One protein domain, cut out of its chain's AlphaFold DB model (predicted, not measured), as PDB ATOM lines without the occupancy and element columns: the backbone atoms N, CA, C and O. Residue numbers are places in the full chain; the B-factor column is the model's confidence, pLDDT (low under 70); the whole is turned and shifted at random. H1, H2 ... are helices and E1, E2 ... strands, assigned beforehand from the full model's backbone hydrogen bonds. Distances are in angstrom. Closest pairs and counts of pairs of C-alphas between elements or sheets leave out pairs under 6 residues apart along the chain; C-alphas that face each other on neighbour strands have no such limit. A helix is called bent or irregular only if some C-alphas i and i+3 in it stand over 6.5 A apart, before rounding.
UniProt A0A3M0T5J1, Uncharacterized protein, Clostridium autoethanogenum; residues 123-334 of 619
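What this domain is: This is residues 123 to 334 of the 619 residues of an uncharacterized protein of Clostridium autoethanogenum (UniProt A0A3M0T5J1). The long helix H8 runs along one side of two lobes: in one, the small three-stranded sheet E8 E7 E9 lies between H5 and H6, with H7 past the last residues of H6; in the other, H2 packs on the strand pair E4 E6. H4 lies near the middle, where the lobes meet; the hairpin E2 E3 reaches away at one end of the longest axis, and the pair E1 E5 with H1 lies at the other end. The printed part has 212 residues, with eight named helices and nine named strands in the order H1 E1 H2 E2 E3 E4 E5 H3 E6 H4 E7 E8 H5 E9 H6 H7 H8, and its class is mixed, helices and strands. The sheet of order E8, E7, E9 and the three two-stranded sheets are antiparallel. The whole is compact, with a radius of gyration of the C-alphas of 18.0 A and spans of 51 by 40 by 34 A.

How they stand to each other: The largest sheet has E7, residues 236 to 241, between its edge strands E8, residues 244 to 249, and E9, residues 262 to 264. E7 and E8 form a hairpin, with N 239 and O 246 within hydrogen-bond range at 2.9 A; N 240 of E7 and O 263 of E9 are 2.8 A apart. H5, residues 250 to 256, is on the sheet over E7 at a height over the sheet of 9.0 A, along the strands at 14 degrees to E7 on the local plane. H6, residues 271 to 283, also at a height of 9.0 A, is over E8 and E7, across the strands at 71 degrees to E7 on the local plane. With H6 on one face and H5 on the other, there are three layers, helices on both faces of a sheet. E8, H5 and E9 form a split strand-helix-strand unit, two strands of one sheet joined through a helix and with another strand, E7, between them in the sheet, and its crossover is right-handed. H6 is the hub, touching three helices. It touches residues 312 to 323 of H8, residues 309 to 333, opposite ways at a steep tilt of 44 degrees; the closest C-alphas are those of Ala 271 and Arg 320, 5.2 A apart. It touches H4, residues 227 to 233, at a steep tilt of 55 degrees, closest at the C-alphas of Lys 233 and Thr 278, 5.7 A. H7, residues 290 to 297, touches H4, closest at the C-alphas of Ser 228 and Lys 291, 6.1 A, and only just touches H6, with 3 pairs of C-alphas within 8 A. E4, residues 186 to 190, and E6, residues 222 to 226, are antiparallel neighbours, with N 187 and O 225 2.8 A apart. The closest C-alphas of E4 and H2, residues 140 to 152, are those of Ala 188 and Lys 146, 5.2 A. E2, residues 171 to 176, and E3, residues 179 to 184, form a hairpin, with N 174 and O 181 2.8 A apart; E3 runs on into E4 at 67 degrees. H3, residues 206 to 216, touches residues 326 to 333 of H8, opposite ways at a shallow tilt of 20 degrees, closest at the C-alphas of Lys 208 and Ala 333, 5.4 A. H3 is irregular, but only just: C-alphas 207 and 210 are 7.0 A apart. E1, residues 128 to 130, and E5, residues 198 to 200, are antiparallel neighbours, with N 129 and O 199 2.9 A apart; the closest C-alphas of E5 and H1, residues 123 to 126, are those of Asn 200 and Cys 124, 6.5 A. The helix packing is mostly crossed. Every O i to N i+4 pair is within hydrogen-bond range in H2, H6, H7 and H8, against 5 of 7 in H3, 2 of 3 in H4 and 1 of 3 in H5, where 3 of 4 O i to N i+3 pairs are within range; H1 is too short for an O i to N i+4 pair.

Where its parts are: H1 begins at C-alpha 123, (49.199, -6.921, 78.412). H8 runs 35.8 A from C-alpha 309, (14.961, 5.166, 87.262), to C-alpha 333, (50.540, 7.995, 89.458). H6 measures 18.2 A, H2 18.1 A and H3 16.4 A; E8 measures 15.9 A, E3 15.8 A, E2 14.9 A and E7 14.8 A.

The domain as a whole: The two C-alphas farthest apart, those of Gly 178 and Gly 243, are 54.5 A apart. The printed part has no cut. The long links are H2 to E2, residues 153 to 170, and H7 to H8, with 11 residues. Mean pLDDT of the printed part is 81.1; 23 residues are under 70, among them 286 to 289 and 323 to 334.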
ATOM      1  N   GLU A 123      48.058  -7.254  77.551       73.25
ATOM      2  CA  GLU A 123      49.199  -6.921  78.412       73.25
ATOM      3  C   GLU A 123      48.754  -6.090  79.620       73.25
ATOM      4  O   GLU A 123      49.098  -6.412  80.754       73.25
ATOM      5  N   CYS A 124      47.882  -5.098  79.412       66.12
ATOM      6  CA  CYS A 124      47.289  -4.314  80.495       66.12
ATOM      7  C   CYS A 124      46.466  -5.167  81.463       66.12
ATOM      8  O   CYS A 124      46.397  -4.846  82.650       66.12
ATOM      9  N   GLN A 125      45.825  -6.221  80.959       77.50
ATOM     10  CA  GLN A 125      45.046  -7.158  81.752       77.50
ATOM     11  C   GLN A 125      45.946  -8.104  82.558       77.50
ATOM     12  O   GLN A 125      45.728  -8.266  83.756       77.50
ATOM     13  N   ASP A 126      46.976  -8.674  81.932       84.06
ATOM     14  CA  ASP A 126      47.955  -9.558  82.580       84.06
ATOM     15  C   ASP A 126      48.793  -8.800  83.640       84.06
ATOM     16  O   ASP A 126      49.283  -9.383  84.613       84.06
ATOM     17  N   ALA A 127      48.925  -7.479  83.483       84.00
ATOM     18  CA  ALA A 127      49.603  -6.580  84.415       84.00
ATOM     19  C   ALA A 127      48.742  -6.119  85.608       84.00
ATOM     20  O   ALA A 127      49.267  -5.453  86.508       84.00
ATOM     21  N   GLN A 128      47.442  -6.444  85.650       86.75
ATOM     22  CA  GLN A 128      46.583  -6.055  86.773       86.75
ATOM     23  C   GLN A 128      47.001  -6.768  88.065       86.75
ATOM     24  O   GLN A 128      47.106  -7.993  88.122       86.75
ATOM     25  N   LYS A 129      47.186  -5.991  89.134       89.00
ATOM     26  CA  LYS A 129      47.353  -6.481  90.508       89.00
ATOM     27  C   LYS A 129      46.249  -5.950  91.405       89.00
ATOM     28  O   LYS A 129      45.739  -4.854  91.179       89.00
ATOM     29  N   LYS A 130      45.892  -6.715  92.441       89.06
ATOM     30  CA  LYS A 130      44.946  -6.255  93.463       89.06
ATOM     31  C   LYS A 130      45.546  -5.069  94.205       89.06
ATOM     32  O   LYS A 130      46.694  -5.107  94.633       89.06
ATOM     33  N   LEU A 131      44.756  -4.015  94.371       88.00
ATOM     34  CA  LEU A 131      45.198  -2.829  95.098       88.00
ATOM     35  C   LEU A 131      45.293  -3.100  96.611       88.00
ATOM     36  O   LEU A 131      46.163  -2.554  97.295       88.00
ATOM     37  N   PHE A 132      44.430  -3.984  97.119       87.00
ATOM     38  CA  PHE A 132      44.347  -4.379  98.523       87.00
ATOM     39  C   PHE A 132      44.585  -5.889  98.668       87.00
ATOM     40  O   PHE A 132      43.800  -6.691  98.170       87.00
ATOM     41  N   GLU A 133      45.663  -6.275  99.359       74.19
ATOM     42  CA  GLU A 133      46.083  -7.684  99.519       74.19
ATOM     43  C   GLU A 133      46.039  -8.172 100.987       74.19
ATOM     44  O   GLU A 133      46.420  -9.301 101.279       74.19
ATOM     45  N   GLY A 134      45.538  -7.348 101.919       72.50
ATOM     46  CA  GLY A 134      45.419  -7.666 103.352       72.50
ATOM     47  C   GLY A 134      43.976  -7.770 103.863       72.50
ATOM     48  O   GLY A 134      43.033  -7.299 103.221       72.50
ATOM     49  N   GLU A 135      43.811  -8.354 105.057       72.88
ATOM     50  CA  GLU A 135      42.512  -8.468 105.736       72.88
ATOM     51  C   GLU A 135      41.850  -7.095 105.914       72.88
ATOM     52  O   GLU A 135      42.412  -6.191 106.536       72.88
ATOM     53  N   ARG A 136      40.618  -6.952 105.405       75.94
ATOM     54  CA  ARG A 136      39.850  -5.696 105.452       75.94
ATOM     55  C   ARG A 136      39.680  -5.156 106.874       75.94
ATOM     56  O   ARG A 136      39.745  -3.951 107.077       75.94
ATOM     57  N   GLU A 137      39.508  -6.034 107.861       72.62
ATOM     58  CA  GLU A 137      39.307  -5.650 109.268       72.62
ATOM     59  C   GLU A 137      40.528  -4.959 109.895       72.62
ATOM     60  O   GLU A 137      40.386  -4.171 110.831       72.62
ATOM     61  N   LYS A 138      41.724  -5.229 109.361       75.69
ATOM     62  CA  LYS A 138      42.992  -4.645 109.817       75.69
ATOM     63  C   LYS A 138      43.378  -3.391 109.022       75.69
ATOM     64  O   LYS A 138      44.364  -2.737 109.362       75.69
ATOM     65  N   ASP A 139      42.607  -3.027 107.996       82.31
ATOM     66  CA  ASP A 139      42.870  -1.865 107.149       82.31
ATOM     67  C   ASP A 139      42.427  -0.569 107.843       82.31
ATOM     68  O   ASP A 139      41.246  -0.211 107.916       82.31
ATOM     69  N   SER A 140      43.409   0.152 108.385       84.00
ATOM     70  CA  SER A 140      43.162   1.412 109.084       84.00
ATOM     71  C   SER A 140      42.581   2.508 108.179       84.00
ATOM     72  O   SER A 140      41.853   3.363 108.692       84.00
ATOM     73  N   LEU A 141      42.847   2.469 106.864       85.25
ATOM     74  CA  LEU A 141      42.337   3.450 105.906       85.25
ATOM     75  C   LEU A 141      40.850   3.226 105.618       85.25
ATOM     76  O   LEU A 141      40.105   4.200 105.651       85.25
ATOM     77  N   ASP A 142      40.400   1.977 105.439       86.00
ATOM     78  CA  ASP A 142      38.969   1.640 105.245       86.00
ATOM     79  C   ASP A 142      38.139   2.086 106.452       86.00
ATOM     80  O   ASP A 142      37.145   2.806 106.312       86.00
ATOM     81  N   ARG A 143      38.602   1.755 107.665       86.69
ATOM     82  CA  ARG A 143      37.904   2.140 108.898       86.69
ATOM     83  C   ARG A 143      37.851   3.657 109.083       86.69
ATOM     84  O   ARG A 143      36.820   4.181 109.506       86.69
ATOM     85  N   LYS A 144      38.961   4.351 108.812       88.81
ATOM     86  CA  LYS A 144      39.042   5.808 108.947       88.81
ATOM     87  C   LYS A 144      38.180   6.504 107.894       88.81
ATOM     88  O   LYS A 144      37.335   7.306 108.267       88.81
ATOM     89  N   GLY A 145      38.322   6.136 106.621       87.75
ATOM     90  CA  GLY A 145      37.582   6.723 105.504       87.75
ATOM     91  C   GLY A 145      36.070   6.638 105.688       87.75
ATOM     92  O   GLY A 145      35.378   7.648 105.601       87.75
ATOM     93  N   LYS A 146      35.550   5.462 106.065       90.00
ATOM     94  CA  LYS A 146      34.114   5.289 106.348       90.00
ATOM     95  C   LYS A 146      33.635   6.116 107.534       90.00
ATOM     96  O   LYS A 146      32.530   6.655 107.498       90.00
ATOM     97  N   LYS A 147      34.436   6.195 108.600       89.56
ATOM     98  CA  LYS A 147      34.091   6.986 109.787       89.56
ATOM     99  C   LYS A 147      34.056   8.475 109.450       89.56
ATOM    100  O   LYS A 147      33.064   9.127 109.758       89.56
ATOM    101  N   ASP A 148      35.105   8.980 108.809       89.94
ATOM    102  CA  ASP A 148      35.245  10.390 108.444       89.94
ATOM    103  C   ASP A 148      34.144  10.795 107.450       89.94
ATOM    104  O   ASP A 148      33.474  11.809 107.650       89.94
ATOM    105  N   TYR A 149      33.865   9.951 106.450       91.62
ATOM    106  CA  TYR A 149      32.777  10.181 105.501       91.62
ATOM    107  C   TYR A 149      31.413  10.204 106.188       91.62
ATOM    108  O   TYR A 149      30.638  11.136 105.985       91.62
ATOM    109  N   ARG A 150      31.132   9.232 107.066       89.81
ATOM    110  CA  ARG A 150      29.883   9.213 107.832       89.81
ATOM    111  C   ARG A 150      29.705  10.498 108.633       89.81
ATOM    112  O   ARG A 150      28.634  11.082 108.570       89.81
ATOM    113  N   VAL A 151      30.737  10.929 109.364       88.50
ATOM    114  CA  VAL A 151      30.704  12.168 110.161       88.50
ATOM    115  C   VAL A 151      30.424  13.380 109.271       88.50
ATOM    116  O   VAL A 151      29.609  14.214 109.642       88.50
ATOM    117  N   SER A 152      31.014  13.437 108.071       88.56
ATOM    118  CA  SER A 152      30.780  14.531 107.118       88.56
ATOM    119  C   SER A 152      29.348  14.607 106.565       88.56
ATOM    120  O   SER A 152      28.966  15.629 106.005       88.56
ATOM    121  N   LYS A 153      28.560  13.533 106.706       89.94
ATOM    122  CA  LYS A 153      27.182  13.427 106.197       89.94
ATOM    123  C   LYS A 153      26.120  13.543 107.289       89.94
ATOM    124  O   LYS A 153      24.934  13.444 106.983       89.94
ATOM    125  N   VAL A 154      26.529  13.733 108.544       86.94
ATOM    126  CA  VAL A 154      25.608  14.033 109.644       86.94
ATOM    127  C   VAL A 154      25.208  15.502 109.543       86.94
ATOM    128  O   VAL A 154      26.072  16.376 109.522       86.94
ATOM    129  N   THR A 155      23.908  15.782 109.464       85.31
ATOM    130  CA  THR A 155      23.397  17.159 109.482       85.31
ATOM    131  C   THR A 155      23.569  17.795 110.863       85.31
ATOM    132  O   THR A 155      23.815  17.106 111.851       85.31
ATOM    133  N   GLU A 156      23.379  19.113 110.966       79.88
ATOM    134  CA  GLU A 156      23.405  19.826 112.256       79.88
ATOM    135  C   GLU A 156      22.419  19.233 113.281       79.88
ATOM    136  O   GLU A 156      22.699  19.215 114.477       79.88
ATOM    137  N   ASN A 157      21.314  18.655 112.800       80.50
ATOM    138  CA  ASN A 157      20.291  17.996 113.614       80.50
ATOM    139  C   ASN A 157      20.607  16.521 113.937       80.50
ATOM    140  O   ASN A 157      19.781  15.830 114.531       80.50
ATOM    141  N   GLY A 158      21.776  16.007 113.540       81.62
ATOM    142  CA  GLY A 158      22.176  14.619 113.783       81.62
ATOM    143  C   GLY A 158      21.582  13.599 112.804       81.62
ATOM    144  O   GLY A 158      21.699  12.394 113.031       81.62
ATOM    145  N   GLU A 159      20.935  14.050 111.729       86.75
ATOM    146  CA  GLU A 159      20.251  13.188 110.762       86.75
ATOM    147  C   GLU A 159      21.188  12.781 109.621       86.75
ATOM    148  O   GLU A 159      22.148  13.480 109.300       86.75
ATOM    149  N   ILE A 160      20.916  11.631 109.003       89.31
ATOM    150  CA  ILE A 160      21.688  11.111 107.868       89.31
ATOM    151  C   ILE A 160      20.704  10.629 106.808       89.31
ATOM    152  O   ILE A 160      19.668  10.047 107.140       89.31
ATOM    153  N   TYR A 161      21.044  10.853 105.543       91.06
ATOM    154  CA  TYR A 161      20.207  10.519 104.398       91.06
ATOM    155  C   TYR A 161      20.918   9.546 103.466       91.06
ATOM    156  O   TYR A 161      22.145   9.549 103.347       91.06
ATOM    157  N   ASP A 162      20.123   8.705 102.823       92.25
ATOM    158  CA  ASP A 162      20.553   7.832 101.749       92.25
ATOM    159  C   ASP A 162      20.815   8.661 100.486       92.25
ATOM    160  O   ASP A 162      19.923   9.350  99.992       92.25
ATOM    161  N   GLU A 163      22.034   8.602  99.957       90.62
ATOM    162  CA  GLU A 163      22.448   9.437  98.823       90.62
ATOM    163  C   GLU A 163      21.864   8.972  97.483       90.62
ATOM    164  O   GLU A 163      21.963   9.699  96.500       90.62
ATOM    165  N   LEU A 164      21.244   7.788  97.419       89.38
ATOM    166  CA  LEU A 164      20.631   7.276  96.191       89.38
ATOM    167  C   LEU A 164      19.114   7.452  96.172       89.38
ATOM    168  O   LEU A 164      18.530   7.646  95.104       89.38
ATOM    169  N   THR A 165      18.459   7.355  97.331       89.44
ATOM    170  CA  THR A 165      16.993   7.469  97.430       89.44
ATOM    171  C   THR A 165      16.522   8.789  98.032       89.44
ATOM    172  O   THR A 165      15.345   9.123  97.892       89.44
ATOM    173  N   GLY A 166      17.408   9.534  98.699       88.44
ATOM    174  CA  GLY A 166      17.086  10.758  99.435       88.44
ATOM    175  C   GLY A 166      16.321  10.516 100.739       88.44
ATOM    176  O   GLY A 166      15.885  11.471 101.382       88.44
ATOM    177  N   GLN A 167      16.116   9.258 101.141       90.38
ATOM    178  CA  GLN A 167      15.365   8.928 102.350       90.38
ATOM    179  C   GLN A 167      16.219   9.071 103.609       90.38
ATOM    180  O   GLN A 167      17.413   8.774 103.610       90.38
ATOM    181  N   LYS A 168      15.590   9.494 104.707       89.94
ATOM    182  CA  LYS A 168      16.233   9.560 106.021       89.94
ATOM    183  C   LYS A 168      16.514   8.148 106.550       89.94
ATOM    184  O   LYS A 168      15.670   7.260 106.434       89.94
ATOM    185  N   GLY A 169      17.692   7.962 107.137       86.94
ATOM    186  CA  GLY A 169      18.069   6.729 107.822       86.94
ATOM    187  C   GLY A 169      17.364   6.562 109.163       86.94
ATOM    188  O   GLY A 169      17.183   7.532 109.904       86.94
ATOM    189  N   ASP A 170      17.038   5.320 109.502       86.44
ATOM    190  CA  ASP A 170      16.507   4.960 110.811       86.44
ATOM    191  C   ASP A 170      17.639   4.573 111.767       86.44
ATOM    192  O   ASP A 170      18.705   4.083 111.376       86.44
ATOM    193  N   THR A 171      17.396   4.765 113.061       81.88
ATOM    194  CA  THR A 171      18.327   4.391 114.128       81.88
ATOM    195  C   THR A 171      17.640   3.515 115.160       81.88
ATOM    196  O   THR A 171      16.540   3.830 115.603       81.88
ATOM    197  N   HIS A 172      18.308   2.446 115.582       79.75
ATOM    198  CA  HIS A 172      17.845   1.556 116.642       79.75
ATOM    199  C   HIS A 172      18.960   1.308 117.661       79.75
ATOM    200  O   HIS A 172      20.148   1.378 117.341       79.75
ATOM    201  N   THR A 173      18.587   1.025 118.905       80.06
ATOM    202  CA  THR A 173      19.545   0.779 119.988       80.06
ATOM    203  C   THR A 173      19.965  -0.686 120.006       80.06
ATOM    204  O   THR A 173      19.126  -1.584 120.006       80.06
ATOM    205  N   VAL A 174      21.275  -0.935 120.046       80.62
ATOM    206  CA  VAL A 174      21.863  -2.276 120.145       80.62
ATOM    207  C   VAL A 174      22.819  -2.316 121.328       80.62
ATOM    208  O   VAL A 174      23.653  -1.427 121.485       80.62
ATOM    209  N   ILE A 175      22.745  -3.365 122.147       79.81
ATOM    210  CA  ILE A 175      23.683  -3.555 123.257       79.81
ATOM    211  C   ILE A 175      24.976  -4.170 122.708       79.81
ATOM    212  O   ILE A 175      24.985  -5.316 122.260       79.81
ATOM    213  N   LYS A 176      26.084  -3.424 122.755       73.06
ATOM    214  CA  LYS A 176      27.432  -3.928 122.443       73.06
ATOM    215  C   LYS A 176      28.305  -3.841 123.688       73.06
ATOM    216  O   LYS A 176      28.482  -2.762 124.245       73.06
ATOM    217  N   ASN A 177      28.866  -4.971 124.119       74.31
ATOM    218  CA  ASN A 177      29.724  -5.065 125.311       74.31
ATOM    219  C   ASN A 177      29.083  -4.439 126.571       74.31
ATOM    220  O   ASN A 177      29.748  -3.722 127.318       74.31
ATOM    221  N   GLY A 178      27.776  -4.653 126.775       76.94
ATOM    222  CA  GLY A 178      27.026  -4.118 127.920       76.94
ATOM    223  C   GLY A 178      26.676  -2.624 127.848       76.94
ATOM    224  O   GLY A 178      26.115  -2.105 128.807       76.94
ATOM    225  N   LYS A 179      26.979  -1.929 126.742       77.12
ATOM    226  CA  LYS A 179      26.600  -0.525 126.514       77.12
ATOM    227  C   LYS A 179      25.561  -0.411 125.406       77.12
ATOM    228  O   LYS A 179      25.690  -1.063 124.370       77.12
ATOM    229  N   GLU A 180      24.562   0.437 125.620       77.31
ATOM    230  CA  GLU A 180      23.612   0.825 124.581       77.31
ATOM    231  C   GLU A 180      24.314   1.682 123.525       77.31
ATOM    232  O   GLU A 180      24.881   2.734 123.819       77.31
ATOM    233  N   CYS A 181      24.295   1.208 122.283       70.56
ATOM    234  CA  CYS A 181      24.862   1.887 121.130       70.56
ATOM    235  C   CYS A 181      23.750   2.148 120.116       70.56
ATOM    236  O   CYS A 181      23.086   1.213 119.670       70.56
ATOM    237  N   LEU A 182      23.582   3.404 119.709       73.25
ATOM    238  CA  LEU A 182      22.683   3.762 118.619       73.25
ATOM    239  C   LEU A 182      23.306   3.321 117.283       73.25
ATOM    240  O   LEU A 182      24.404   3.759 116.926       73.25
ATOM    241  N   VAL A 183      22.627   2.442 116.552       77.12
ATOM    242  CA  VAL A 183      23.066   1.924 115.253       77.12
ATOM    243  C   VAL A 183      22.089   2.394 114.184       77.12
ATOM    244  O   VAL A 183      20.880   2.228 114.311       77.12
ATOM    245  N   SER A 184      22.624   2.996 113.125       83.31
ATOM    246  CA  SER A 184      21.843   3.402 111.957       83.31
ATOM    247  C   SER A 184      21.797   2.288 110.923       83.31
ATOM    248  O   SER A 184      22.764   1.540 110.773       83.31
ATOM    249  N   ASP A 185      20.695   2.219 110.190       88.56
ATOM    250  CA  ASP A 185      20.518   1.348 109.028       88.56
ATOM    251  C   ASP A 185      21.287   1.814 107.772       88.56
ATOM    252  O   ASP A 185      21.471   1.031 106.837       88.56
ATOM    253  N   LEU A 186      21.774   3.060 107.749       90.94
ATOM    254  CA  LEU A 186      22.632   3.591 106.693       90.94
ATOM    255  C   LEU A 186      24.101   3.328 107.004       90.94
ATOM    256  O   LEU A 186      24.599   3.647 108.090       90.94
ATOM    257  N   HIS A 187      24.831   2.824 106.014       89.62
ATOM    258  CA  HIS A 187      26.260   2.551 106.087       89.62
ATOM    259  C   HIS A 187      27.036   3.467 105.133       89.62
ATOM    260  O   HIS A 187      26.630   3.662 103.990       89.62
ATOM    261  N   ALA A 188      28.173   3.988 105.606       90.31
ATOM    262  CA  ALA A 188      29.184   4.581 104.737       90.31
ATOM    263  C   ALA A 188      29.988   3.446 104.104       90.31
ATOM    264  O   ALA A 188      30.596   2.646 104.825       90.31
ATOM    265  N   ASP A 189      29.991   3.359 102.780       89.31
ATOM    266  CA  ASP A 189      30.818   2.392 102.065       89.31
ATOM    267  C   ASP A 189      31.173   2.879 100.660       89.31
ATOM    268  O   ASP A 189      30.731   3.931 100.203       89.31
ATOM    269  N   HIS A 190      31.993   2.094  99.973       90.75
ATOM    270  CA  HIS A 190      32.620   2.503  98.737       90.75
ATOM    271  C   HIS A 190      31.625   2.601  97.569       90.75
ATOM    272  O   HIS A 190      30.791   1.713  97.357       90.75
ATOM    273  N   ILE A 191      31.761   3.640  96.742       89.25
ATOM    274  CA  ILE A 191      31.088   3.775  95.445       89.25
ATOM    275  C   ILE A 191      31.621   2.707  94.478       89.25
ATOM    276  O   ILE A 191      30.842   1.929  93.930       89.25
ATOM    277  N   GLN A 192      32.938   2.626  94.313       89.25
ATOM    278  CA  GLN A 192      33.624   1.552  93.602       89.25
ATOM    279  C   GLN A 192      34.157   0.542  94.613       89.25
ATOM    280  O   GLN A 192      34.930   0.903  95.501       89.25
ATOM    281  N   ALA A 193      33.756  -0.723  94.486       86.88
ATOM    282  CA  ALA A 193      34.073  -1.733  95.486       86.88
ATOM    283  C   ALA A 193      35.593  -1.923  95.650       86.88
ATOM    284  O   ALA A 193      36.316  -2.195  94.687       86.88
ATOM    285  N   ARG A 194      36.053  -1.842  96.905       85.31
ATOM    286  CA  ARG A 194      37.443  -2.094  97.318       85.31
ATOM    287  C   ARG A 194      37.951  -3.448  96.824       85.31
ATOM    288  O   ARG A 194      39.065  -3.550  96.330       85.31
ATOM    289  N   GLU A 195      37.118  -4.481  96.915       82.75
ATOM    290  CA  GLU A 195      37.496  -5.855  96.566       82.75
ATOM    291  C   GLU A 195      37.748  -6.059  95.063       82.75
ATOM    292  O   GLU A 195      38.464  -6.983  94.684       82.75
ATOM    293  N   SER A 196      37.156  -5.226  94.198       81.06
ATOM    294  CA  SER A 196      37.442  -5.207  92.749       81.06
ATOM    295  C   SER A 196      38.574  -4.259  92.366       81.06
ATOM    296  O   SER A 196      38.913  -4.179  91.188       81.06
ATOM    297  N   ALA A 197      39.120  -3.495  93.313       87.38
ATOM    298  CA  ALA A 197      40.119  -2.485  93.009       87.38
ATOM    299  C   ALA A 197      41.422  -3.146  92.555       87.38
ATOM    300  O   ALA A 197      42.066  -3.888  93.306       87.38
ATOM    301  N   THR A 198      41.827  -2.842  91.329       88.31
ATOM    302  CA  THR A 198      43.101  -3.265  90.759       88.31
ATOM    303  C   THR A 198      43.862  -2.063  90.229       88.31
ATOM    304  O   THR A 198      43.297  -0.995  90.001       88.31
ATOM    305  N   TYR A 199      45.161  -2.240  90.035       85.69
ATOM    306  CA  TYR A 199      46.009  -1.266  89.370       85.69
ATOM    307  C   TYR A 199      46.946  -1.978  88.395       85.69
ATOM    308  O   TYR A 199      47.280  -3.153  88.574       85.69
ATOM    309  N   ASN A 200      47.378  -1.267  87.355       83.88
ATOM    310  CA  ASN A 200      48.357  -1.794  86.413       83.88
ATOM    311  C   ASN A 200      49.765  -1.664  87.014       83.88
ATOM    312  O   ASN A 200      50.279  -0.555  87.153       83.88
ATOM    313  N   LYS A 201      50.394  -2.786  87.370       86.69
ATOM    314  CA  LYS A 201      51.701  -2.785  88.049       86.69
ATOM    315  C   LYS A 201      52.853  -2.278  87.170       86.69
ATOM    316  O   LYS A 201      53.861  -1.830  87.701       86.69
ATOM    317  N   ASP A 202      52.714  -2.386  85.850       73.19
ATOM    318  CA  ASP A 202      53.774  -2.043  84.900       73.19
ATOM    319  C   ASP A 202      53.747  -0.540  84.582       73.19
ATOM    320  O   ASP A 202      54.787   0.066  84.307       73.19
ATOM    321  N   TYR A 203      52.569   0.082  84.691       62.94
ATOM    322  CA  TYR A 203      52.331   1.474  84.307       62.94
ATOM    323  C   TYR A 203      51.957   2.410  85.452       62.94
ATOM    324  O   TYR A 203      51.838   3.608  85.217       62.94
ATOM    325  N   ILE A 204      51.823   1.925  86.683       70.31
ATOM    326  CA  ILE A 204      51.704   2.759  87.886       70.31
ATOM    327  C   ILE A 204      53.033   2.733  88.636       70.31
ATOM    328  O   ILE A 204      53.627   1.672  88.823       70.31
ATOM    329  N   ARG A 205      53.517   3.903  89.067       67.38
ATOM    330  CA  ARG A 205      54.726   3.983  89.893       67.38
ATOM    331  C   ARG A 205      54.477   3.345  91.259       67.38
ATOM    332  O   ARG A 205      53.456   3.604  91.893       67.38
ATOM    333  N   GLU A 206      55.418   2.528  91.716       79.44
ATOM    334  CA  GLU A 206      55.273   1.748  92.950       79.44
ATOM    335  C   GLU A 206      55.094   2.638  94.192       79.44
ATOM    336  O   GLU A 206      54.225   2.374  95.021       79.44
ATOM    337  N   ASP A 207      55.817   3.760  94.262       74.62
ATOM    338  CA  ASP A 207      55.716   4.763  95.332       74.62
ATOM    339  C   ASP A 207      54.362   5.498  95.363       74.62
ATOM    340  O   ASP A 207      54.020   6.138  96.358       74.62
ATOM    341  N   LYS A 208      53.563   5.385  94.295       76.94
ATOM    342  CA  LYS A 208      52.260   6.048  94.138       76.94
ATOM    343  C   LYS A 208      51.062   5.125  94.337       76.94
ATOM    344  O   LYS A 208      49.931   5.604  94.406       76.94
ATOM    345  N   VAL A 209      51.275   3.821  94.519       85.31
ATOM    346  CA  VAL A 209      50.192   2.852  94.777       85.31
ATOM    347  C   VAL A 209      49.416   3.201  96.054       85.31
ATOM    348  O   VAL A 209      48.194   3.056  96.113       85.31
ATOM    349  N   GLU A 210      50.098   3.731  97.069       86.19
ATOM    350  CA  GLU A 210      49.467   4.158  98.322       86.19
ATOM    351  C   GLU A 210      48.543   5.378  98.136       86.19
ATOM    352  O   GLU A 210      47.549   5.520  98.846       86.19
ATOM    353  N   GLU A 211      48.809   6.245  97.154       79.00
ATOM    354  CA  GLU A 211      47.918   7.365  96.813       79.00
ATOM    355  C   GLU A 211      46.603   6.855  96.200       79.00
ATOM    356  O   GLU A 211      45.530   7.335  96.566       79.00
ATOM    357  N   LEU A 212      46.659   5.798  95.381       81.94
ATOM    358  CA  LEU A 212      45.460   5.124  94.870       81.94
ATOM    359  C   LEU A 212      44.652   4.464  95.999       81.94
ATOM    360  O   LEU A 212      43.424   4.564  96.022       81.94
ATOM    361  N   ARG A 213      45.316   3.845  96.987       89.06
ATOM    362  CA  ARG A 213      44.635   3.309  98.184       89.06
ATOM    363  C   ARG A 213      43.955   4.406  98.996       89.06
ATOM    364  O   ARG A 213      42.834   4.208  99.467       89.06
ATOM    365  N   LYS A 214      44.601   5.565  99.148       88.44
ATOM    366  CA  LYS A 214      44.008   6.733  99.815       88.44
ATOM    367  C   LYS A 214      42.787   7.250  99.060       88.44
ATOM    368  O   LYS A 214      41.780   7.511  99.707       88.44
ATOM    369  N   PHE A 215      42.842   7.329  97.729       88.50
ATOM    370  CA  PHE A 215      41.687   7.692  96.902       88.50
ATOM    371  C   PHE A 215      40.500   6.748  97.138       88.50
ATOM    372  O   PHE A 215      39.394   7.216  97.406       88.50
ATOM    373  N   TYR A 216      40.724   5.430  97.106       89.75
ATOM    374  CA  TYR A 216      39.645   4.459  97.304       89.75
ATOM    375  C   TYR A 216      38.942   4.629  98.655       89.75
ATOM    376  O   TYR A 216      37.733   4.434  98.726       89.75
ATOM    377  N   ASN A 217      39.680   5.053  99.686       90.69
ATOM    378  CA  ASN A 217      39.167   5.313 101.031       90.69
ATOM    379  C   ASN A 217      38.773   6.788 101.276       90.69
ATOM    380  O   ASN A 217      38.524   7.175 102.418       90.69
ATOM    381  N   SER A 218      38.746   7.620 100.232       87.69
ATOM    382  CA  SER A 218      38.400   9.043 100.313       87.69
ATOM    383  C   SER A 218      36.910   9.293 100.069       87.69
ATOM    384  O   SER A 218      36.193   8.428  99.566       87.69
ATOM    385  N   ALA A 219      36.452  10.508 100.378       82.75
ATOM    386  CA  ALA A 219      35.073  10.924 100.133       82.75
ATOM    387  C   ALA A 219      34.654  10.807  98.655       82.75
ATOM    388  O   ALA A 219      33.503  10.486  98.384       82.75
ATOM    389  N   ASP A 220      35.590  10.982  97.711       80.19
ATOM    390  CA  ASP A 220      35.331  10.867  96.266       80.19
ATOM    391  C   ASP A 220      34.908   9.449  95.834       80.19
ATOM    392  O   ASP A 220      34.383   9.261  94.736       80.19
ATOM    393  N   ASN A 221      35.132   8.438  96.682       89.00
ATOM    394  CA  ASN A 221      34.731   7.058  96.437       89.00
ATOM    395  C   ASN A 221      33.864   6.481  97.565       89.00
ATOM    396  O   ASN A 221      33.775   5.266  97.694       89.00
ATOM    397  N   MET A 222      33.211   7.309  98.377       92.38
ATOM    398  CA  MET A 222      32.330   6.857  99.458       92.38
ATOM    399  C   MET A 222      30.904   7.346  99.227       92.38
ATOM    400  O   MET A 222      30.685   8.368  98.591       92.38
ATOM    401  N   GLN A 223      29.930   6.595  99.728       92.88
ATOM    402  CA  GLN A 223      28.519   6.967  99.713       92.88
ATOM    403  C   GLN A 223      27.803   6.423 100.952       92.88
ATOM    404  O   GLN A 223      28.150   5.358 101.472       92.88
ATOM    405  N   MET A 224      26.787   7.149 101.411       92.88
ATOM    406  CA  MET A 224      25.844   6.721 102.436       92.88
ATOM    407  C   MET A 224      24.667   6.016 101.774       92.88
ATOM    408  O   MET A 224      23.891   6.638 101.052       92.88
ATOM    409  N   ILE A 225      24.531   4.717 102.030       91.88
ATOM    410  CA  ILE A 225      23.433   3.905 101.498       91.88
ATOM    411  C   ILE A 225      22.914   2.916 102.537       91.88
ATOM    412  O   ILE A 225      23.631   2.508 103.454       91.88
ATOM    413  N   HIS A 226      21.668   2.488 102.379       92.50
ATOM    414  CA  HIS A 226      21.050   1.494 103.249       92.50
ATOM    415  C   HIS A 226      21.810   0.154 103.268       92.50
ATOM    416  O   HIS A 226      22.256  -0.360 102.236       92.50
ATOM    417  N   ALA A 227      21.912  -0.468 104.447       87.69
ATOM    418  CA  ALA A 227      22.693  -1.684 104.685       87.69
ATOM    419  C   ALA A 227      22.341  -2.845 103.736       87.69
ATOM    420  O   ALA A 227      23.236  -3.549 103.256       87.69
ATOM    421  N   SER A 228      21.054  -3.039 103.419       87.75
ATOM    422  CA  SER A 228      20.611  -4.089 102.484       87.75
ATOM    423  C   SER A 228      21.087  -3.839 101.048       87.75
ATOM    424  O   SER A 228      21.481  -4.784 100.355       87.75
ATOM    425  N   ALA A 229      21.096  -2.576 100.611       87.25
ATOM    426  CA  ALA A 229      21.606  -2.187  99.300       87.25
ATOM    427  C   ALA A 229      23.130  -2.355  99.252       87.25
ATOM    428  O   ALA A 229      23.662  -2.935  98.302       87.25
ATOM    429  N   ASN A 230      23.819  -1.948 100.322       85.50
ATOM    430  CA  ASN A 230      25.272  -2.037 100.429       85.50
ATOM    431  C   ASN A 230      25.795  -3.478 100.413       85.50
ATOM    432  O   ASN A 230      26.727  -3.811  99.682       85.50
ATOM    433  N   THR A 231      25.156  -4.362 101.181       80.19
ATOM    434  CA  THR A 231      25.549  -5.778 101.263       80.19
ATOM    435  C   THR A 231      25.484  -6.458  99.893       80.19
ATOM    436  O   THR A 231      26.331  -7.278  99.559       80.19
ATOM    437  N   SER A 232      24.514  -6.069  99.063       75.75
ATOM    438  CA  SER A 232      24.327  -6.626  97.718       75.75
ATOM    439  C   SER A 232      25.332  -6.101  96.685       75.75
ATOM    440  O   SER A 232      25.459  -6.680  95.609       75.75
ATOM    441  N   LYS A 233      26.031  -5.003  96.996       73.88
ATOM    442  CA  LYS A 233      26.960  -4.311  96.096       73.88
ATOM    443  C   LYS A 233      28.395  -4.837  96.184       73.88
ATOM    444  O   LYS A 233      29.096  -4.860  95.178       73.88
ATOM    445  N   SER A 234      28.837  -5.248  97.376       61.09
ATOM    446  CA  SER A 234      30.262  -5.504  97.668       61.09
ATOM    447  C   SER A 234      30.912  -6.602  96.809       61.09
ATOM    448  O   SER A 234      32.127  -6.572  96.616       61.09
ATOM    449  N   ASP A 235      30.118  -7.509  96.232       68.69
ATOM    450  CA  ASP A 235      30.613  -8.676  95.488       68.69
ATOM    451  C   ASP A 235      30.373  -8.609  93.972       68.69
ATOM    452  O   ASP A 235      30.651  -9.583  93.268       68.69
ATOM    453  N   VAL A 236      29.859  -7.490  93.453       80.06
ATOM    454  CA  VAL A 236      29.523  -7.335  92.029       80.06
ATOM    455  C   VAL A 236      30.788  -7.354  91.162       80.06
ATOM    456  O   VAL A 236      31.776  -6.674  91.460       80.06
ATOM    457  N   ARG A 237      30.745  -8.121  90.068       85.12
ATOM    458  CA  ARG A 237      31.780  -8.194  89.032       85.12
ATOM    459  C   ARG A 237      31.172  -8.100  87.642       85.12
ATOM    460  O   ARG A 237      30.110  -8.668  87.375       85.12
ATOM    461  N   VAL A 238      31.873  -7.399  86.759       86.88
ATOM    462  CA  VAL A 238      31.578  -7.366  85.326       86.88
ATOM    463  C   VAL A 238      32.567  -8.299  84.651       86.88
ATOM    464  O   VAL A 238      33.775  -8.051  84.666       86.88
ATOM    465  N   CYS A 239      32.057  -9.383  84.079       86.50
ATOM    466  CA  CYS A 239      32.870 -10.444  83.508       86.50
ATOM    467  C   CYS A 239      32.577 -10.609  82.020       86.50
ATOM    468  O   CYS A 239      31.436 -10.501  81.577       86.50
ATOM    469  N   GLU A 240      33.607 -10.935  81.250       83.62
ATOM    470  CA  GLU A 240      33.460 -11.457  79.899       83.62
ATOM    471  C   GLU A 240      33.432 -12.988  79.975       83.62
ATOM    472  O   GLU A 240      34.421 -13.627  80.338       83.62
ATOM    473  N   VAL A 241      32.278 -13.571  79.659       83.75
ATOM    474  CA  VAL A 241      32.029 -15.013  79.649       83.75
ATOM    475  C   VAL A 241      31.811 -15.430  78.203       83.75
ATOM    476  O   VAL A 241      30.835 -15.033  77.570       83.75
ATOM    477  N   ASN A 242      32.745 -16.203  77.644       77.38
ATOM    478  CA  ASN A 242      32.665 -16.694  76.259       77.38
ATOM    479  C   ASN A 242      32.403 -15.578  75.210       77.38
ATOM    480  O   ASN A 242      31.708 -15.797  74.219       77.38
ATOM    481  N   GLY A 243      32.949 -14.374  75.432       73.75
ATOM    482  CA  GLY A 243      32.799 -13.212  74.542       73.75
ATOM    483  C   GLY A 243      31.541 -12.363  74.769       73.75
ATOM    484  O   GLY A 243      31.295 -11.430  74.007       73.75
ATOM    485  N   LYS A 244      30.733 -12.666  75.795       81.81
ATOM    486  CA  LYS A 244      29.561 -11.875  76.202       81.81
ATOM    487  C   LYS A 244      29.761 -11.290  77.594       81.81
ATOM    488  O   LYS A 244      30.406 -11.902  78.439       81.81
ATOM    489  N   ILE A 245      29.199 -10.109  77.835       83.62
ATOM    490  CA  ILE A 245      29.261  -9.469  79.151       83.62
ATOM    491  C   ILE A 245      28.184 -10.079  80.049       83.62
ATOM    492  O   ILE A 245      27.002 -10.037  79.717       83.62
ATOM    493  N   GLU A 246      28.603 -10.629  81.185       86.56
ATOM    494  CA  GLU A 246      27.735 -11.143  82.243       86.56
ATOM    495  C   GLU A 246      28.104 -10.513  83.595       86.56
ATOM    496  O   GLU A 246      29.266 -10.203  83.869       86.56
ATOM    497  N   TYR A 247      27.103 -10.350  84.463       86.88
ATOM    498  CA  TYR A 247      27.275  -9.796  85.806       86.88
ATOM    499  C   TYR A 247      27.259 -10.915  86.844       86.88
ATOM    500  O   TYR A 247      26.222 -11.541  87.085       86.88
ATOM    501  N   LEU A 248      28.410 -11.155  87.466       82.50
ATOM    502  CA  LEU A 248      28.624 -12.265  88.394       82.50
ATOM    503  C   LEU A 248      28.967 -11.752  89.787       82.50
ATOM    504  O   LEU A 248      29.405 -10.616  89.962       82.50
ATOM    505  N   GLN A 249      28.770 -12.599  90.791       81.31
ATOM    506  CA  GLN A 249      29.380 -12.399  92.104       81.31
ATOM    507  C   GLN A 249      30.778 -13.021  92.147       81.31
ATOM    508  O   GLN A 249      31.028 -14.031  91.489       81.31
ATOM    509  N   SER A 250      31.672 -12.497  92.991       75.69
ATOM    510  CA  SER A 250      33.032 -13.050  93.141       75.69
ATOM    511  C   SER A 250      33.047 -14.568  93.402       75.69
ATOM    512  O   SER A 250      33.883 -15.271  92.847       75.69
ATOM    513  N   LYS A 251      32.096 -15.094  94.189       77.50
ATOM    514  CA  LYS A 251      31.980 -16.537  94.488       77.50
ATOM    515  C   LYS A 251      31.472 -17.368  93.303       77.50
ATOM    516  O   LYS A 251      31.771 -18.555  93.202       77.50
ATOM    517  N   GLU A 252      30.688 -16.759  92.414       76.38
ATOM    518  CA  GLU A 252      30.167 -17.420  91.213       76.38
ATOM    519  C   GLU A 252      31.285 -17.632  90.186       76.38
ATOM    520  O   GLU A 252      31.300 -18.677  89.533       76.38
ATOM    521  N   ILE A 253      32.250 -16.705  90.105       79.38
ATOM    522  CA  ILE A 253      33.427 -16.813  89.229       79.38
ATOM    523  C   ILE A 253      34.188 -18.107  89.529       79.38
ATOM    524  O   ILE A 253      34.306 -18.949  88.644       79.38
ATOM    525  N   ASP A 254      34.596 -18.335  90.779       75.50
ATOM    526  CA  ASP A 254      35.372 -19.528  91.162       75.50
ATOM    527  C   ASP A 254      34.651 -20.842  90.818       75.50
ATOM    528  O   ASP A 254      35.263 -21.828  90.397       75.50
ATOM    529  N   SER A 255      33.323 -20.858  90.968       77.38
ATOM    530  CA  SER A 255      32.502 -22.033  90.671       77.38
ATOM    531  C   SER A 255      32.315 -22.280  89.166       77.38
ATOM    532  O   SER A 255      32.298 -23.437  88.733       77.38
ATOM    533  N   ARG A 256      32.203 -21.215  88.358       78.25
ATOM    534  CA  ARG A 256      31.925 -21.287  86.914       78.25
ATOM    535  C   ARG A 256      33.181 -21.326  86.050       78.25
ATOM    536  O   ARG A 256      33.130 -21.915  84.974       78.25
ATOM    537  N   SER A 257      34.315 -20.823  86.536       73.50
ATOM    538  CA  SER A 257      35.603 -20.849  85.823       73.50
ATOM    539  C   SER A 257      36.110 -22.263  85.511       73.50
ATOM    540  O   SER A 257      37.022 -22.430  84.708       73.50
ATOM    541  N   LYS A 258      35.515 -23.305  86.111       73.38
ATOM    542  CA  LYS A 258      35.770 -24.712  85.757       73.38
ATOM    543  C   LYS A 258      35.118 -25.150  84.437       73.38
ATOM    544  O   LYS A 258      35.498 -26.186  83.905       73.38
ATOM    545  N   LYS A 259      34.106 -24.422  83.953       74.50
ATOM    546  CA  LYS A 259      33.300 -24.769  82.768       74.50
ATOM    547  C   LYS A 259      33.348 -23.693  81.686       74.50
ATOM    548  O   LYS A 259      33.405 -24.028  80.510       74.50
ATOM    549  N   ASP A 260      33.344 -22.429  82.092       80.19
ATOM    550  CA  ASP A 260      33.332 -21.277  81.197       80.19
ATOM    551  C   ASP A 260      34.696 -20.580  81.172       80.19
ATOM    552  O   ASP A 260      35.399 -20.521  82.184       80.19
ATOM    553  N   LYS A 261      35.050 -19.969  80.034       81.00
ATOM    554  CA  LYS A 261      36.174 -19.031  79.981       81.00
ATOM    555  C   LYS A 261      35.692 -17.674  80.488       81.00
ATOM    556  O   LYS A 261      35.053 -16.928  79.744       81.00
ATOM    557  N   ILE A 262      35.999 -17.387  81.750       82.88
ATOM    558  CA  ILE A 262      35.603 -16.157  82.441       82.88
ATOM    559  C   ILE A 262      36.812 -15.244  82.595       82.88
ATOM    560  O   ILE A 262      37.850 -15.650  83.117       82.88
ATOM    561  N   VAL A 263      36.656 -13.997  82.167       82.62
ATOM    562  CA  VAL A 263      37.627 -12.929  82.381       82.62
ATOM    563  C   VAL A 263      36.968 -11.819  83.191       82.62
ATOM    564  O   VAL A 263      35.973 -11.249  82.751       82.62
ATOM    565  N   ASP A 264      37.523 -11.491  84.357       84.38
ATOM    566  CA  ASP A 264      37.089 -10.323  85.130       84.38
ATOM    567  C   ASP A 264      37.580  -9.043  84.439       84.38
ATOM    568  O   ASP A 264      38.782  -8.807  84.294       84.38
ATOM    569  N   ILE A 265      36.635  -8.224  83.978       84.88
ATOM    570  CA  ILE A 265      36.893  -6.952  83.297       84.88
ATOM    571  C   ILE A 265      36.384  -5.760  84.114       84.88
ATOM    572  O   ILE A 265      36.289  -4.652  83.585       84.88
ATOM    573  N   THR A 266      36.086  -5.961  85.402       84.50
ATOM    574  CA  THR A 266      35.532  -4.932  86.295       84.50
ATOM    575  C   THR A 266      36.401  -3.671  86.312       84.50
ATOM    576  O   THR A 266      35.874  -2.561  86.321       84.50
ATOM    577  N   TYR A 267      37.728  -3.820  86.208       81.06
ATOM    578  CA  TYR A 267      38.673  -2.698  86.177       81.06
ATOM    579  C   TYR A 267      38.458  -1.732  84.999       81.06
ATOM    580  O   TYR A 267      38.753  -0.550  85.133       81.06
ATOM    581  N   LYS A 268      37.925  -2.200  83.862       77.00
ATOM    582  CA  LYS A 268      37.658  -1.383  82.660       77.00
ATOM    583  C   LYS A 268      36.168  -1.199  82.363       77.00
ATOM    584  O   LYS A 268      35.823  -0.642  81.319       77.00
ATOM    585  N   ALA A 269      35.297  -1.672  83.253       80.44
ATOM    586  CA  ALA A 269      33.855  -1.578  83.086       80.44
ATOM    587  C   ALA A 269      33.385  -0.116  83.097       80.44
ATOM    588  O   ALA A 269      33.891   0.729  83.847       80.44
ATOM    589  N   THR A 270      32.397   0.193  82.261       77.00
ATOM    590  CA  THR A 270      31.779   1.520  82.238       77.00
ATOM    591  C   THR A 270      30.937   1.746  83.496       77.00
ATOM    592  O   THR A 270      30.477   0.798  84.134       77.00
ATOM    593  N   ALA A 271      30.691   3.012  83.841       73.75
ATOM    594  CA  ALA A 271      29.803   3.356  84.952       73.75
ATOM    595  C   ALA A 271      28.403   2.728  84.808       73.75
ATOM    596  O   ALA A 271      27.837   2.255  85.786       73.75
ATOM    597  N   GLU A 272      27.893   2.663  83.577       77.94
ATOM    598  CA  GLU A 272      26.614   2.034  83.240       77.94
ATOM    599  C   GLU A 272      26.641   0.520  83.485       77.94
ATOM    600  O   GLU A 272      25.759   0.001  84.158       77.94
ATOM    601  N   GLN A 273      27.698  -0.177  83.053       83.75
ATOM    602  CA  GLN A 273      27.858  -1.615  83.306       83.75
ATOM    603  C   GLN A 273      27.936  -1.933  84.802       83.75
ATOM    604  O   GLN A 273      27.352  -2.912  85.257       83.75
ATOM    605  N   LEU A 274      28.632  -1.107  85.589       85.75
ATOM    606  CA  LEU A 274      28.711  -1.277  87.044       85.75
ATOM    607  C   LEU A 274      27.378  -0.964  87.738       85.75
ATOM    608  O   LEU A 274      26.996  -1.663  88.684       85.75
ATOM    609  N   ALA A 275      26.658   0.057  87.265       85.94
ATOM    610  CA  ALA A 275      25.321   0.379  87.747       85.94
ATOM    611  C   ALA A 275      24.345  -0.763  87.436       85.94
ATOM    612  O   ALA A 275      23.661  -1.232  88.340       85.94
ATOM    613  N   ASP A 276      24.339  -1.280  86.207       87.19
ATOM    614  CA  ASP A 276      23.511  -2.413  85.782       87.19
ATOM    615  C   ASP A 276      23.825  -3.690  86.557       87.19
ATOM    616  O   ASP A 276      22.915  -4.404  86.989       87.19
ATOM    617  N   ALA A 277      25.106  -3.967  86.786       87.25
ATOM    618  CA  ALA A 277      25.534  -5.112  87.573       87.25
ATOM    619  C   ALA A 277      25.041  -5.007  89.029       87.25
ATOM    620  O   ALA A 277      24.566  -5.991  89.599       87.25
ATOM    621  N   THR A 278      25.074  -3.803  89.607       88.69
ATOM    622  CA  THR A 278      24.552  -3.525  90.954       88.69
ATOM    623  C   THR A 278      23.024  -3.626  91.004       88.69
ATOM    624  O   THR A 278      22.482  -4.298  91.879       88.69
ATOM    625  N   VAL A 279      22.327  -3.032  90.029       89.12
ATOM    626  CA  VAL A 279      20.864  -3.102  89.870       89.12
ATOM    627  C   VAL A 279      20.405  -4.552  89.765       89.12
ATOM    628  O   VAL A 279      19.513  -4.969  90.498       89.12
ATOM    629  N   THR A 280      21.079  -5.358  88.944       87.94
ATOM    630  CA  THR A 280      20.777  -6.788  88.791       87.94
ATOM    631  C   THR A 280      20.869  -7.525  90.131       87.94
ATOM    632  O   THR A 280      20.052  -8.397  90.418       87.94
ATOM    633  N   GLN A 281      21.833  -7.176  90.991       86.69
ATOM    634  CA  GLN A 281      21.931  -7.771  92.328       86.69
ATOM    635  C   GLN A 281      20.853  -7.269  93.292       86.69
ATOM    636  O   GLN A 281      20.405  -8.037  94.149       86.69
ATOM    637  N   TRP A 282      20.409  -6.019  93.178       88.44
ATOM    638  CA  TRP A 282      19.285  -5.507  93.968       88.44
ATOM    639  C   TRP A 282      17.965  -6.182  93.592       88.44
ATOM    640  O   TRP A 282      17.220  -6.566  94.491       88.44
ATOM    641  N   GLU A 283      17.739  -6.426  92.301       88.06
ATOM    642  CA  GLU A 283      16.526  -7.071  91.775       88.06
ATOM    643  C   GLU A 283      16.498  -8.598  91.972       88.06
ATOM    644  O   GLU A 283      15.429  -9.206  91.936       88.06
ATOM    645  N   LYS A 284      17.646  -9.251  92.208       84.62
ATOM    646  CA  LYS A 284      17.697 -10.698  92.492       84.62
ATOM    647  C   LYS A 284      16.993 -11.033  93.810       84.62
ATOM    648  O   LYS A 284      17.363 -10.514  94.866       84.62
ATOM    649  N   GLU A 285      16.059 -11.975  93.790       71.62
ATOM    650  CA  GLU A 285      15.444 -12.484  95.015       71.62
ATOM    651  C   GLU A 285      16.434 -13.300  95.857       71.62
ATOM    652  O   GLU A 285      17.236 -14.090  95.360       71.62
ATOM    653  N   THR A 286      16.373 -13.108  97.172       69.19
ATOM    654  CA  THR A 286      17.122 -13.909  98.148       69.19
ATOM    655  C   THR A 286      16.179 -14.888  98.829       69.19
ATOM    656  O   THR A 286      15.051 -14.511  99.136       69.19
ATOM    657  N   LYS A 287      16.661 -16.090  99.176       61.84
ATOM    658  CA  LYS A 287      15.872 -17.157  99.832       61.84
ATOM    659  C   LYS A 287      15.083 -16.712 101.076       61.84
ATOM    660  O   LYS A 287      14.097 -17.346 101.415       61.84
ATOM    661  N   SER A 288      15.514 -15.648 101.757       62.22
ATOM    662  CA  SER A 288      14.855 -15.103 102.950       62.22
ATOM    663  C   SER A 288      13.777 -14.043 102.676       62.22
ATOM    664  O   SER A 288      13.117 -13.639 103.623       62.22
ATOM    665  N   GLY A 289      13.616 -13.532 101.444       65.19
ATOM    666  CA  GLY A 289      12.638 -12.487 101.066       65.19
ATOM    667  C   GLY A 289      12.857 -11.084 101.671       65.19
ATOM    668  O   GLY A 289      12.499 -10.075 101.065       65.19
ATOM    669  N   ASN A 290      13.523 -10.995 102.825       78.75
ATOM    670  CA  ASN A 290      13.678  -9.775 103.623       78.75
ATOM    671  C   ASN A 290      14.411  -8.638 102.896       78.75
ATOM    672  O   ASN A 290      14.086  -7.472 103.107       78.75
ATOM    673  N   LYS A 291      15.366  -8.956 102.007       84.88
ATOM    674  CA  LYS A 291      16.089  -7.946 101.214       84.88
ATOM    675  C   LYS A 291      15.144  -7.173 100.294       84.88
ATOM    676  O   LYS A 291      15.189  -5.950 100.263       84.88
ATOM    677  N   MET A 292      14.307  -7.892  99.547       84.50
ATOM    678  CA  MET A 292      13.406  -7.310  98.551       84.50
ATOM    679  C   MET A 292      12.422  -6.346  99.218       84.50
ATOM    680  O   MET A 292      12.251  -5.220  98.760       84.50
ATOM    681  N   LYS A 293      11.850  -6.763 100.354       86.50
ATOM    682  CA  LYS A 293      10.969  -5.919 101.165       86.50
ATOM    683  C   LYS A 293      11.686  -4.650 101.641       86.50
ATOM    684  O   LYS A 293      11.212  -3.556 101.366       86.50
ATOM    685  N   ALA A 294      12.870  -4.788 102.240       87.94
ATOM    686  CA  ALA A 294      13.643  -3.644 102.724       87.94
ATOM    687  C   ALA A 294      14.011  -2.652 101.604       87.94
ATOM    688  O   ALA A 294      13.951  -1.445 101.810       87.94
ATOM    689  N   LEU A 295      14.370  -3.134 100.409       89.81
ATOM    690  CA  LEU A 295      14.700  -2.263  99.276       89.81
ATOM    691  C   LEU A 295      13.469  -1.549  98.686       89.81
ATOM    692  O   LEU A 295      13.607  -0.425  98.203       89.81
ATOM    693  N   LYS A 296      12.275  -2.156  98.742       90.44
ATOM    694  CA  LYS A 296      11.013  -1.478  98.395       90.44
ATOM    695  C   LYS A 296      10.674  -0.395  99.416       90.44
ATOM    696  O   LYS A 296      10.504   0.762  99.035       90.44
ATOM    697  N   ASP A 297      10.674  -0.752 100.701       89.62
ATOM    698  CA  ASP A 297      10.344   0.154 101.808       89.62
ATOM    699  C   ASP A 297      11.282   1.374 101.821       89.62
ATOM    700  O   ASP A 297      10.840   2.511 101.980       89.62
ATOM    701  N   LYS A 298      12.575   1.150 101.550       90.50
ATOM    702  CA  LYS A 298      13.611   2.196 101.507       90.50
ATOM    703  C   LYS A 298      13.707   2.942 100.172       90.50
ATOM    704  O   LYS A 298      14.626   3.727  99.950       90.50
ATOM    705  N   GLY A 299      12.774   2.688  99.254       89.50
ATOM    706  CA  GLY A 299      12.607   3.459  98.026       89.50
ATOM    707  C   GLY A 299      13.585   3.151  96.892       89.50
ATOM    708  O   GLY A 299      13.548   3.871  95.895       89.50
ATOM    709  N   TYR A 300      14.399   2.098  96.997       90.62
ATOM    710  CA  TYR A 300      15.295   1.638  95.928       90.62
ATOM    711  C   TYR A 300      14.526   0.972  94.785       90.62
ATOM    712  O   TYR A 300      14.810   1.216  93.610       90.62
ATOM    713  N   LEU A 301      13.557   0.128  95.147       91.88
ATOM    714  CA  LEU A 301      12.727  -0.628  94.217       91.88
ATOM    715  C   LEU A 301      11.319  -0.034  94.133       91.88
ATOM    716  O   LEU A 301      10.826   0.581  95.079       91.88
ATOM    717  N   ASP A 302      10.681  -0.208  92.985       89.75
ATOM    718  CA  ASP A 302       9.257   0.033  92.793       89.75
ATOM    719  C   ASP A 302       8.408  -1.158  93.285       89.75
ATOM    720  O   ASP A 302       8.913  -2.172  93.785       89.75
ATOM    721  N   GLU A 303       7.090  -1.040  93.141       86.75
ATOM    722  CA  GLU A 303       6.135  -2.074  93.551       86.75
ATOM    723  C   GLU A 303       6.369  -3.412  92.830       86.75
ATOM    724  O   GLU A 303       6.197  -4.478  93.433       86.75
ATOM    725  N   ASN A 304       6.886  -3.367  91.597       86.44
ATOM    726  CA  ASN A 304       7.221  -4.529  90.772       86.44
ATOM    727  C   ASN A 304       8.576  -5.158  91.140       86.44
ATOM    728  O   ASN A 304       8.949  -6.187  90.577       86.44
ATOM    729  N   GLY A 305       9.318  -4.575  92.088       84.31
ATOM    730  CA  GLY A 305      10.647  -5.049  92.476       84.31
ATOM    731  C   GLY A 305      11.754  -4.635  91.505       84.31
ATOM    732  O   GLY A 305      12.818  -5.251  91.514       84.31
ATOM    733  N   LYS A 306      11.521  -3.609  90.678       90.62
ATOM    734  CA  LYS A 306      12.503  -3.034  89.751       90.62
ATOM    735  C   LYS A 306      13.124  -1.768  90.314       90.62
ATOM    736  O   LYS A 306      12.459  -0.998  91.001       90.62
ATOM    737  N   VAL A 307      14.411  -1.542  90.046       90.88
ATOM    738  CA  VAL A 307      15.094  -0.342  90.557       90.88
ATOM    739  C   VAL A 307      14.506   0.907  89.913       90.88
ATOM    740  O   VAL A 307      14.393   1.006  88.689       90.88
ATOM    741  N   LYS A 308      14.159   1.899  90.739       89.19
ATOM    742  CA  LYS A 308      13.612   3.168  90.249       89.19
ATOM    743  C   LYS A 308      14.618   3.871  89.339       89.19
ATOM    744  O   LYS A 308      15.813   3.942  89.628       89.19
ATOM    745  N   LYS A 309      14.121   4.479  88.259       85.62
ATOM    746  CA  LYS A 309      14.961   5.166  87.262       85.62
ATOM    747  C   LYS A 309      15.818   6.283  87.871       85.62
ATOM    748  O   LYS A 309      16.951   6.462  87.438       85.62
ATOM    749  N   SER A 310      15.300   7.016  88.861       80.56
ATOM    750  CA  SER A 310      16.052   8.047  89.591       80.56
ATOM    751  C   SER A 310      17.237   7.455  90.356       80.56
ATOM    752  O   SER A 310      18.359   7.907  90.172       80.56
ATOM    753  N   VAL A 311      17.004   6.379  91.111       87.31
ATOM    754  CA  VAL A 311      18.027   5.657  91.888       87.31
ATOM    755  C   VAL A 311      19.115   5.093  90.973       87.31
ATOM    756  O   VAL A 311      20.301   5.222  91.265       87.31
ATOM    757  N   LYS A 312      18.735   4.515  89.822       85.75
ATOM    758  CA  LYS A 312      19.698   4.026  88.820       85.75
ATOM    759  C   LYS A 312      20.553   5.162  88.245       85.75
ATOM    760  O   LYS A 312      21.764   4.996  88.119       85.75
ATOM    761  N   LYS A 313      19.938   6.298  87.898       76.19
ATOM    762  CA  LYS A 313      20.653   7.472  87.374       76.19
ATOM    763  C   LYS A 313      21.648   8.031  88.390       76.19
ATOM    764  O   LYS A 313      22.782   8.309  88.013       76.19
ATOM    765  N   GLU A 314      21.244   8.148  89.652       78.19
ATOM    766  CA  GLU A 314      22.105   8.649  90.728       78.19
ATOM    767  C   GLU A 314      23.274   7.693  91.000       78.19
ATOM    768  O   GLU A 314      24.427   8.107  91.103       78.19
ATOM    769  N   LEU A 315      23.009   6.382  91.002       84.94
ATOM    770  CA  LEU A 315      24.048   5.361  91.119       84.94
ATOM    771  C   LEU A 315      25.070   5.450  89.975       84.94
ATOM    772  O   LEU A 315      26.276   5.431  90.224       84.94
ATOM    773  N   GLU A 316      24.609   5.554  88.726       77.94
ATOM    774  CA  GLU A 316      25.492   5.708  87.564       77.94
ATOM    775  C   GLU A 316      26.305   7.008  87.646       77.94
ATOM    776  O   GLU A 316      27.503   7.007  87.348       77.94
ATOM    777  N   HIS A 317      25.677   8.107  88.074       72.19
ATOM    778  CA  HIS A 317      26.335   9.395  88.269       72.19
ATOM    779  C   HIS A 317      27.464   9.300  89.303       72.19
ATOM    780  O   HIS A 317      28.603   9.665  89.000       72.19
ATOM    781  N   ASN A 318      27.183   8.723  90.472       78.19
ATOM    782  CA  ASN A 318      28.157   8.554  91.549       78.19
ATOM    783  C   ASN A 318      29.329   7.665  91.116       78.19
ATOM    784  O   ASN A 318      30.491   8.029  91.315       78.19
ATOM    785  N   ILE A 319      29.053   6.542  90.437       79.44
ATOM    786  CA  ILE A 319      30.100   5.667  89.885       79.44
ATOM    787  C   ILE A 319      30.958   6.420  88.866       79.44
ATOM    788  O   ILE A 319      32.185   6.351  88.926       79.44
ATOM    789  N   ARG A 320      30.340   7.166  87.945       66.69
ATOM    790  CA  ARG A 320      31.048   7.953  86.926       66.69
ATOM    791  C   ARG A 320      31.931   9.032  87.553       66.69
ATOM    792  O   ARG A 320      33.061   9.216  87.103       66.69
ATOM    793  N   SER A 321      31.430   9.727  88.574       64.31
ATOM    794  CA  SER A 321      32.177  10.745  89.316       64.31
ATOM    795  C   SER A 321      33.415  10.141  89.986       64.31
ATOM    796  O   SER A 321      34.536  10.591  89.727       64.31
ATOM    797  N   SER A 322      33.239   9.034  90.717       74.81
ATOM    798  CA  SER A 322      34.346   8.300  91.339       74.81
ATOM    799  C   SER A 322      35.360   7.791  90.300       74.81
ATOM    800  O   SER A 322      36.558   8.021  90.447       74.81
ATOM    801  N   GLN A 323      34.913   7.194  89.189       68.44
ATOM    802  CA  GLN A 323      35.802   6.739  88.108       68.44
ATOM    803  C   GLN A 323      36.606   7.883  87.465       68.44
ATOM    804  O   GLN A 323      37.758   7.686  87.069       68.44
ATOM    805  N   ASN A 324      36.029   9.082  87.342       48.69
ATOM    806  CA  ASN A 324      36.736  10.259  86.827       48.69
ATOM    807  C   ASN A 324      37.827  10.735  87.799       48.69
ATOM    808  O   ASN A 324      38.935  11.070  87.366       48.69
ATOM    809  N   LYS A 325      37.537  10.734  89.104       61.97
ATOM    810  CA  LYS A 325      38.520  11.053  90.149       61.97
ATOM    811  C   LYS A 325      39.641  10.016  90.197       61.97
ATOM    812  O   LYS A 325      40.804  10.396  90.121       61.97
ATOM    813  N   GLU A 326      39.306   8.728  90.159       64.19
ATOM    814  CA  GLU A 326      40.277   7.631  90.060       64.19
ATOM    815  C   GLU A 326      41.190   7.796  88.841       64.19
ATOM    816  O   GLU A 326      42.405   7.696  88.949       64.19
ATOM    817  N   SER A 327      40.616   8.113  87.676       50.62
ATOM    818  CA  SER A 327      41.378   8.325  86.441       50.62
ATOM    819  C   SER A 327      42.355   9.494  86.558       50.62
ATOM    820  O   SER A 327      43.442   9.450  85.988       50.62
ATOM    821  N   THR A 328      41.981  10.529  87.309       47.62
ATOM    822  CA  THR A 328      42.858  11.669  87.586       47.62
ATOM    823  C   THR A 328      44.045  11.235  88.447       47.62
ATOM    824  O   THR A 328      45.182  11.571  88.128       47.62
ATOM    825  N   GLU A 329      43.807  10.430  89.484       54.78
ATOM    826  CA  GLU A 329      44.871   9.873  90.330       54.78
ATOM    827  C   GLU A 329      45.752   8.859  89.581       54.78
ATOM    828  O   GLU A 329      46.970   8.861  89.741       54.78
ATOM    829  N   ILE A 330      45.181   8.060  88.677       51.94
ATOM    830  CA  ILE A 330      45.928   7.154  87.790       51.94
ATOM    831  C   ILE A 330      46.884   7.934  86.884       51.94
ATOM    832  O   ILE A 330      48.048   7.559  86.775       51.94
ATOM    833  N   LEU A 331      46.440   9.034  86.264       47.31
ATOM    834  CA  LEU A 331      47.305   9.868  85.418       47.31
ATOM    835  C   LEU A 331      48.456  10.495  86.220       47.31
ATOM    836  O   LEU A 331      49.592  10.528  85.756       47.31
ATOM    837  N   LYS A 332      48.192  10.923  87.457       50.09
ATOM    838  CA  LYS A 332      49.205  11.436  88.395       50.09
ATOM    839  C   LYS A 332      50.220  10.359  88.818       50.09
ATOM    840  O   LYS A 332      51.418  10.624  88.967       50.09
ATOM    841  N   ALA A 333      49.742   9.136  89.021       50.91
ATOM    842  CA  ALA A 333      50.540   7.995  89.458       50.91
ATOM    843  C   ALA A 333      51.249   7.261  88.303       50.91
ATOM    844  O   ALA A 333      52.117   6.424  88.563       50.91
ATOM    845  N   ALA A 334      50.912   7.570  87.047       46.94
ATOM    846  CA  ALA A 334      51.391   6.856  85.873       46.94
ATOM    847  C   ALA A 334      52.917   6.924  85.709       46.94
ATOM    848  O   ALA A 334      53.559   7.971  85.816       46.94
TER     849      ALA A 334